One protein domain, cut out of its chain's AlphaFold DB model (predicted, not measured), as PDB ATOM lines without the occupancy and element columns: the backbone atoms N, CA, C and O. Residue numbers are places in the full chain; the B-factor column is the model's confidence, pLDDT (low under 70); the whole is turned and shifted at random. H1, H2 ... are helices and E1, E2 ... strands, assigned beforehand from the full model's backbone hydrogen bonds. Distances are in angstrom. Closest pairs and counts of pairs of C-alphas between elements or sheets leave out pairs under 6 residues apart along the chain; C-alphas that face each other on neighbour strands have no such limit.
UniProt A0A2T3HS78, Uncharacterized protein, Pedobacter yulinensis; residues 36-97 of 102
ATOM      1  N   CYS A  36     234.413 151.889 223.874       83.69
ATOM      2  CA  CYS A  36     233.292 152.326 224.692       83.69
ATOM      3  C   CYS A  36     233.466 153.793 225.064       83.69
ATOM      4  O   CYS A  36     234.541 154.198 225.501       83.69
ATOM      5  N   THR A  37     232.402 154.581 224.922       88.56
ATOM      6  CA  THR A  37     232.377 155.976 225.367       88.56
ATOM      7  C   THR A  37     231.470 156.106 226.580       88.56
ATOM      8  O   THR A  37     230.319 155.674 226.553       88.56
ATOM      9  N   ALA A  38     231.983 156.718 227.642       86.00
ATOM     10  CA  ALA A  38     231.227 157.031 228.844       86.00
ATOM     11  C   ALA A  38     231.284 158.532 229.121       86.00
ATOM     12  O   ALA A  38     232.252 159.207 228.771       86.00
ATOM     13  N   SER A  39     230.241 159.048 229.764       91.50
ATOM     14  CA  SER A  39     230.155 160.440 230.191       91.50
ATOM     15  C   SER A  39     229.832 160.501 231.675       91.50
ATOM     16  O   SER A  39     229.035 159.702 232.167       91.50
ATOM     17  N   ALA A  40     230.451 161.439 232.380       87.81
ATOM     18  CA  ALA A  40     230.223 161.674 233.793       87.81
ATOM     19  C   ALA A  40     230.148 163.172 234.076       87.81
ATOM     20  O   ALA A  40     230.906 163.963 233.511       87.81
ATOM     21  N   THR A  41     229.255 163.539 234.989       92.25
ATOM     22  CA  THR A  41     229.144 164.894 235.525       92.25
ATOM     23  C   THR A  41     229.581 164.879 236.979       92.25
ATOM     24  O   THR A  41     229.151 164.024 237.754       92.25
ATOM     25  N   ARG A  42     230.451 165.816 237.353       95.44
ATOM     26  CA  ARG A  42     230.894 166.018 238.732       95.44
ATOM     27  C   ARG A  42     230.697 167.466 239.123       95.44
ATOM     28  O   ARG A  42     230.910 168.366 238.316       95.44
ATOM     29  N   THR A  43     230.284 167.662 240.365       93.88
ATOM     30  CA  THR A  43     230.113 168.983 240.955       93.88
ATOM     31  C   THR A  43     231.045 169.086 242.148       93.88
ATOM     32  O   THR A  43     230.980 168.244 243.041       93.88
ATOM     33  N   ALA A  44     231.895 170.107 242.152       95.00
ATOM     34  CA  ALA A  44     232.707 170.486 243.300       95.00
ATOM     35  C   ALA A  44     232.159 171.784 243.895       95.00
ATOM     36  O   ALA A  44     231.572 172.602 243.178       95.00
ATOM     37  N   SER A  45     232.372 171.985 245.193       96.06
ATOM     38  CA  SER A  45     231.991 173.212 245.884       96.06
ATOM     39  C   SER A  45     232.955 173.549 247.015       96.06
ATOM     40  O   SER A  45     233.478 172.646 247.665       96.06
ATOM     41  N   ALA A  46     233.151 174.841 247.264       93.88
ATOM     42  CA  ALA A  46     233.888 175.364 248.405       93.88
ATOM     43  C   ALA A  46     233.127 176.534 249.024       93.88
ATOM     44  O   ALA A  46     232.584 177.377 248.307       93.88
ATOM     45  N   ASP A  47     233.137 176.595 250.350       96.25
ATOM     46  CA  ASP A  47     232.549 177.694 251.099       96.25
ATOM     47  C   ASP A  47     233.624 178.717 251.461       96.25
ATOM     48  O   ASP A  47     234.711 178.371 251.931       96.25
ATOM     49  N   VAL A  48     233.304 179.989 251.254       93.94
ATOM     50  CA  VAL A  48     234.152 181.121 251.614       93.94
ATOM     51  C   VAL A  48     233.418 181.990 252.621       93.94
ATOM     52  O   VAL A  48     232.299 182.432 252.375       93.94
ATOM     53  N   THR A  49     234.072 182.269 253.746       95.69
ATOM     54  CA  THR A  49     233.580 183.223 254.741       95.69
ATOM     55  C   THR A  49     234.074 184.628 254.407       95.69
ATOM     56  O   THR A  49     235.279 184.881 254.342       95.69
ATOM     57  N   CYS A  50     233.135 185.541 254.198       93.69
ATOM     58  CA  CYS A  50     233.384 186.957 253.990       93.69
ATOM     59  C   CYS A  50     233.731 187.679 255.301       93.69
ATOM     60  O   CYS A  50     233.446 187.170 256.388       93.69
ATOM     61  N   PRO A  51     234.353 188.872 255.235       93.56
ATOM     62  CA  PRO A  51     234.750 189.622 256.431       93.56
ATOM     63  C   PRO A  51     233.585 190.023 257.347       93.56
ATOM     64  O   PRO A  51     233.780 190.184 258.548       93.56
ATOM     65  N   ASP A  52     232.388 190.184 256.785       93.94
ATOM     66  CA  ASP A  52     231.136 190.465 257.495       93.94
ATOM     67  C   ASP A  52     230.515 189.211 258.150       93.94
ATOM     68  O   ASP A  52     229.515 189.311 258.859       93.94
ATOM     69  N   GLY A  53     231.114 188.033 257.933       93.06
ATOM     70  CA  GLY A  53     230.634 186.739 258.412       93.06
ATOM     71  C   GLY A  53     229.695 186.011 257.447       93.06
ATOM     72  O   GLY A  53     229.318 184.874 257.733       93.06
ATOM     73  N   THR A  54     229.334 186.607 256.305       95.12
ATOM     74  CA  THR A  54     228.496 185.949 255.294       95.12
ATOM     75  C   THR A  54     229.248 184.776 254.660       95.12
ATOM     76  O   THR A  54     230.435 184.880 254.357       95.12
ATOM     77  N   ILE A  55     228.576 183.641 254.443       94.56
ATOM     78  CA  ILE A  55     229.156 182.477 253.757       94.56
ATOM     79  C   ILE A  55     228.659 182.449 252.316       94.56
ATOM     80  O   ILE A  55     227.457 182.522 252.065       94.56
ATOM     81  N   ILE A  56     229.590 182.309 251.376       94.31
ATOM     82  CA  ILE A  56     229.308 182.166 249.948       94.31
ATOM     83  C   ILE A  56     229.807 180.805 249.491       94.31
ATOM     84  O   ILE A  56     230.960 180.455 249.733       94.31
ATOM     85  N   THR A  57     228.962 180.066 248.779       94.62
ATOM     86  CA  THR A  57     229.340 178.792 248.167       94.62
ATOM     87  C   THR A  57     229.734 179.006 246.711       94.62
ATOM     88  O   THR A  57     228.922 179.410 245.876       94.62
ATOM     89  N   ILE A  58     230.980 178.689 246.386       93.25
ATOM     90  CA  ILE A  58     231.481 178.627 245.014       93.25
ATOM     91  C   ILE A  58     231.313 177.190 244.548       93.25
ATOM     92  O   ILE A  58     231.796 176.275 245.206       93.25
ATOM     93  N   SER A  59     230.643 176.975 243.419       94.94
ATOM     94  CA  SER A  59     230.440 175.636 242.864       94.94
ATOM     95  C   SER A  59     230.776 175.586 241.380       94.94
ATOM     96  O   SER A  59     230.630 176.570 240.657       94.94
ATOM     97  N   ALA A  60     231.238 174.426 240.925       94.00
ATOM     98  CA  ALA A  60     231.472 174.151 239.519       94.00
ATOM     99  C   ALA A  60     230.920 172.773 239.179       94.00
ATOM    100  O   ALA A  60     231.274 171.791 239.828       94.00
ATOM    101  N   SER A  61     230.077 172.707 238.151       96.00
ATOM    102  CA  SER A  61     229.575 171.456 237.590       96.00
ATOM    103  C   SER A  61     230.223 171.225 236.233       96.00
ATOM    104  O   SER A  61     230.171 172.085 235.352       96.00
ATOM    105  N   VAL A  62     230.876 170.079 236.076       94.19
ATOM    106  CA  VAL A  62     231.665 169.748 234.893       94.19
ATOM    107  C   VAL A  62     231.239 168.391 234.370       94.19
ATOM    108  O   VAL A  62     231.255 167.400 235.097       94.19
ATOM    109  N   THR A  63     230.918 168.340 233.081       93.44
ATOM    110  CA  THR A  63     230.666 167.093 232.354       93.44
ATOM    111  C   THR A  63     231.869 166.761 231.485       93.44
ATOM    112  O   THR A  63     232.352 167.607 230.730       93.44
ATOM    113  N   ARG A  64     232.358 165.523 231.572       93.81
ATOM    114  CA  ARG A  64     233.424 165.000 230.713       93.81
ATOM    115  C   ARG A  64     233.019 163.664 230.128       93.81
ATOM    116  O   ARG A  64     232.380 162.855 230.793       93.81
ATOM    117  N   SER A  65     233.439 163.438 228.892       90.75
ATOM    118  CA  SER A  65     233.300 162.156 228.217       90.75
ATOM    119  C   SER A  65     234.677 161.609 227.883       90.75
ATOM    120  O   SER A  65     235.585 162.377 227.565       90.75
ATOM    121  N   ALA A  66     234.823 160.294 227.969       89.44
ATOM    122  CA  ALA A  66     236.045 159.590 227.628       89.44
ATOM    123  C   ALA A  66     235.712 158.335 226.824       89.44
ATOM    124  O   ALA A  66     234.667 157.714 227.034       89.44
ATOM    125  N   THR A  67     236.618 157.976 225.921       87.81
ATOM    126  CA  THR A  67     236.541 156.765 225.105       87.81
ATOM    127  C   THR A  67     237.718 155.871 225.460       87.81
ATOM    128  O   THR A  67     238.846 156.354 225.551       87.81
ATOM    129  N   ALA A  68     237.457 154.586 225.684       87.62
ATOM    130  CA  ALA A  68     238.477 153.600 226.024       87.62
ATOM    131  C   ALA A  68     238.109 152.211 225.491       87.62
ATOM    132  O   ALA A  68     236.976 151.975 225.065       87.62
ATOM    133  N   ALA A  69     239.054 151.272 225.575       85.31
ATOM    134  CA  ALA A  69     238.854 149.896 225.121       85.31
ATOM    135  C   ALA A  69     237.772 149.155 225.930       85.31
ATOM    136  O   ALA A  69     237.110 148.255 225.414       85.31
ATOM    137  N   THR A  70     237.570 149.539 227.197       85.56
ATOM    138  CA  THR A  70     236.505 149.004 228.058       85.56
ATOM    139  C   THR A  70     235.606 150.117 228.589       85.56
ATOM    140  O   THR A  70     236.044 151.246 228.813       85.56
ATOM    141  N   CYS A  71     234.329 149.806 228.833       81.56
ATOM    142  CA  CYS A  71     233.393 150.776 229.411       81.56
ATOM    143  C   CYS A  71     233.737 151.168 230.848       81.56
ATOM    144  O   CYS A  71     233.418 152.278 231.267       81.56
ATOM    145  N   GLU A  72     234.359 150.264 231.605       87.69
ATOM    146  CA  GLU A  72     234.809 150.544 232.966       87.69
ATOM    147  C   GLU A  72     235.915 151.600 232.959       87.69
ATOM    148  O   GLU A  72     235.799 152.614 233.641       87.69
ATOM    149  N   GLU A  73     236.924 151.422 232.106       88.38
ATOM    150  CA  GLU A  73     237.998 152.397 231.928       88.38
ATOM    151  C   GLU A  73     237.460 153.746 231.433       88.38
ATOM    152  O   GLU A  73     237.754 154.779 232.031       88.38
ATOM    153  N   ALA A  74     236.599 153.746 230.409       86.12
ATOM    154  CA  ALA A  74     235.978 154.969 229.899       86.12
ATOM    155  C   ALA A  74     235.207 155.716 231.001       86.12
ATOM    156  O   ALA A  74     235.300 156.939 231.114       86.12
ATOM    157  N   ALA A  75     234.466 154.993 231.848       88.94
ATOM    158  CA  ALA A  75     233.718 155.586 232.950       88.94
ATOM    159  C   ALA A  75     234.639 156.156 234.036       88.94
ATOM    160  O   ALA A  75     234.415 157.280 234.488       88.94
ATOM    161  N   ILE A  76     235.686 155.423 234.426       93.88
ATOM    162  CA  ILE A  76     236.670 155.873 235.421       93.88
ATOM    163  C   ILE A  76     237.373 157.143 234.931       93.88
ATOM    164  O   ILE A  76     237.436 158.130 235.664       93.88
ATOM    165  N   VAL A  77     237.838 157.161 233.679       93.62
ATOM    166  CA  VAL A  77     238.519 158.325 233.095       93.62
ATOM    167  C   VAL A  77     237.578 159.528 233.014       93.62
ATOM    168  O   VAL A  77     237.967 160.628 233.412       93.62
ATOM    169  N   ALA A  78     236.333 159.342 232.562       90.38
ATOM    170  CA  ALA A  78     235.340 160.416 232.514       90.38
ATOM    171  C   ALA A  78     235.068 161.005 233.910       90.38
ATOM    172  O   ALA A  78     235.050 162.225 234.072       90.38
ATOM    173  N   VAL A  79     234.917 160.146 234.927       95.19
ATOM    174  CA  VAL A  79     234.691 160.546 236.324       95.19
ATOM    175  C   VAL A  79     235.873 161.325 236.887       95.19
ATOM    176  O   VAL A  79     235.668 162.433 237.378       95.19
ATOM    177  N   ILE A  80     237.090 160.777 236.804       95.88
ATOM    178  CA  ILE A  80     238.297 161.412 237.353       95.88
ATOM    179  C   ILE A  80     238.525 162.762 236.676       95.88
ATOM    180  O   ILE A  80     238.786 163.759 237.343       95.88
ATOM    181  N   THR A  81     238.377 162.822 235.351       95.12
ATOM    182  CA  THR A  81     238.591 164.069 234.610       95.12
ATOM    183  C   THR A  81     237.548 165.123 234.979       95.12
ATOM    184  O   THR A  81     237.897 166.289 235.154       95.12
ATOM    185  N   ALA A  82     236.272 164.746 235.106       91.44
ATOM    186  CA  ALA A  82     235.227 165.672 235.541       91.44
ATOM    187  C   ALA A  82     235.492 166.196 236.962       91.44
ATOM    188  O   ALA A  82     235.364 167.395 237.195       91.44
ATOM    189  N   ASP A  83     235.905 165.319 237.878       93.88
ATOM    190  CA  ASP A  83     236.175 165.648 239.281       93.88
ATOM    191  C   ASP A  83     237.376 166.591 239.451       93.88
ATOM    192  O   ASP A  83     237.270 167.637 240.096       93.88
ATOM    193  N   VAL A  84     238.496 166.275 238.789       96.88
ATOM    194  CA  VAL A  84     239.709 167.105 238.806       96.88
ATOM    195  C   VAL A  84     239.416 168.491 238.247       96.88
ATOM    196  O   VAL A  84     239.792 169.488 238.860       96.88
ATOM    197  N   VAL A  85     238.721 168.579 237.109       95.88
ATOM    198  CA  VAL A  85     238.408 169.874 236.491       95.88
ATOM    199  C   VAL A  85     237.436 170.672 237.360       95.88
ATOM    200  O   VAL A  85     237.664 171.862 237.561       95.88
ATOM    201  N   ALA A  86     236.386 170.050 237.905       92.12
ATOM    202  CA  ALA A  86     235.454 170.737 238.802       92.12
ATOM    203  C   ALA A  86     236.183 171.304 240.031       92.12
ATOM    204  O   ALA A  86     236.025 172.482 240.354       92.12
ATOM    205  N   SER A  87     237.048 170.502 240.656       95.25
ATOM    206  CA  SER A  87     237.842 170.911 241.818       95.25
ATOM    207  C   SER A  87     238.837 172.025 241.487       95.25
ATOM    208  O   SER A  87     238.943 172.995 242.232       95.25
ATOM    209  N   GLN A  88     239.533 171.940 240.348       97.06
ATOM    210  CA  GLN A  88     240.457 172.986 239.892       97.06
ATOM    211  C   GLN A  88     239.749 174.316 239.633       97.06
ATOM    212  O   GLN A  88     240.281 175.362 239.991       97.06
ATOM    213  N   VAL A  89     238.553 174.293 239.037       94.69
ATOM    214  CA  VAL A  89     237.765 175.511 238.800       94.69
ATOM    215  C   VAL A  89     237.360 176.155 240.124       94.69
ATOM    216  O   VAL A  89     237.517 177.363 240.286       94.69
ATOM    217  N   VAL A  90     236.864 175.368 241.083       95.25
ATOM    218  CA  VAL A  90     236.491 175.888 242.405       95.25
ATOM    219  C   VAL A  90     237.710 176.460 243.128       95.25
ATOM    220  O   VAL A  90     237.678 177.623 243.521       95.25
ATOM    221  N   ASN A  91     238.801 175.698 243.237       94.94
ATOM    222  CA  ASN A  91     240.015 176.147 243.923       94.94
ATOM    223  C   ASN A  91     240.622 177.383 243.253       94.94
ATOM    224  O   ASN A  91     240.958 178.342 243.939       94.94
ATOM    225  N   GLY A  92     240.680 177.410 241.920       95.19
ATOM    226  CA  GLY A  92     241.164 178.564 241.168       95.19
ATOM    227  C   GLY A  92     240.320 179.818 241.409       95.19
ATOM    228  O   GLY A  92     240.874 180.901 241.576       95.19
ATOM    229  N   ASN A  93     238.992 179.686 241.497       92.12
ATOM    230  CA  ASN A  93     238.116 180.811 241.834       92.12
ATOM    231  C   ASN A  93     238.306 181.290 243.281       92.12
ATOM    232  O   ASN A  93     238.285 182.497 243.521       92.12
ATOM    233  N   VAL A  94     238.513 180.373 244.233       93.12
ATOM    234  CA  VAL A  94     238.801 180.719 245.635       93.12
ATOM    235  C   VAL A  94     240.138 181.461 245.741       93.12
ATOM    236  O   VAL A  94     240.195 182.556 246.298       93.12
ATOM    237  N   GLU A  95     241.209 180.907 245.172       94.31
ATOM    238  CA  GLU A  95     242.564 181.473 245.230       94.31
ATOM    239  C   GLU A  95     242.661 182.829 244.523       94.31
ATOM    240  O   GLU A  95     243.270 183.764 245.045       94.31
ATOM    241  N   ALA A  96     242.008 182.967 243.366       94.75
ATOM    242  CA  ALA A  96     241.961 184.219 242.616       94.75
ATOM    243  C   ALA A  96     241.021 185.269 243.232       94.75
ATOM    244  O   ALA A  96     240.935 186.381 242.713       94.75
ATOM    245  N   LYS A  97     240.300 184.929 244.312       91.50
ATOM    246  CA  LYS A  97     239.221 185.749 244.881       91.50
ATOM    247  C   LYS A  97     238.184 186.175 243.840       91.50
ATOM    248  O   LYS A  97     237.690 187.299 243.858       91.50
TER     249      LYS A  97
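Overview. This is residues 36 to 97 of the 102 residues of an uncharacterized protein of Pedobacter yulinensis (UniProt A0A2T3HS78). A long, narrow hairpin of two strands, E1 and E2, makes a ribbon, and one long helix, H1, folds back along it and packs on it. The turn of the hairpin, residues 50 to 54, lies at one end of the rod, and the tight link from E2 into H1 lies at the other. The printed part has 62 residues with two named strands and one named helix, in the order E1, E2, H1; the sheet is E1 - E2, antiparallel, and the class is mixed, helices and strands. The whole is loose, with a radius of gyration of the C-alphas of 14.9 A, and its C-alphas span 52 by 16 by 11 A.

Arrangement. Look first at the hairpin of E1, residues 36 to 49, and E2, residues 55 to 68, antiparallel neighbours with 166 degrees between their directions. Near one end you will find N 36 and O 68 within hydrogen-bond range at 2.8 A, and near the turn N 48 and O 56, also 2.8 A. Now turn to H1, residues 71 to 95, in which every O i to N i+4 pair is within hydrogen-bond range. Its closest C-alphas to E1 are those of Cys 71 and Cys 36, 5.0 A apart. To E2 they are those of Ala 74 and Ala 68, 4.8 A apart.

Along the chain. Find C-alpha 36 at (233.292, 152.326, 224.692); from there E1 runs 43.1 A to C-alpha 49. E2 runs from C-alpha 55 at (229.156, 182.477, 253.757) to C-alpha 68, 41.1 A. H1 begins at C-alpha 71 and ends 35.7 A away at C-alpha 95, at (242.564, 181.473, 245.230).

Size, cuts and confidence. The two C-alphas farthest apart are those of Asp 52 and Ala 69, 52.5 A. Both links are tight, and the printed part has no cut. The mean pLDDT of the printed part is 92.5, and no printed residue is under 70.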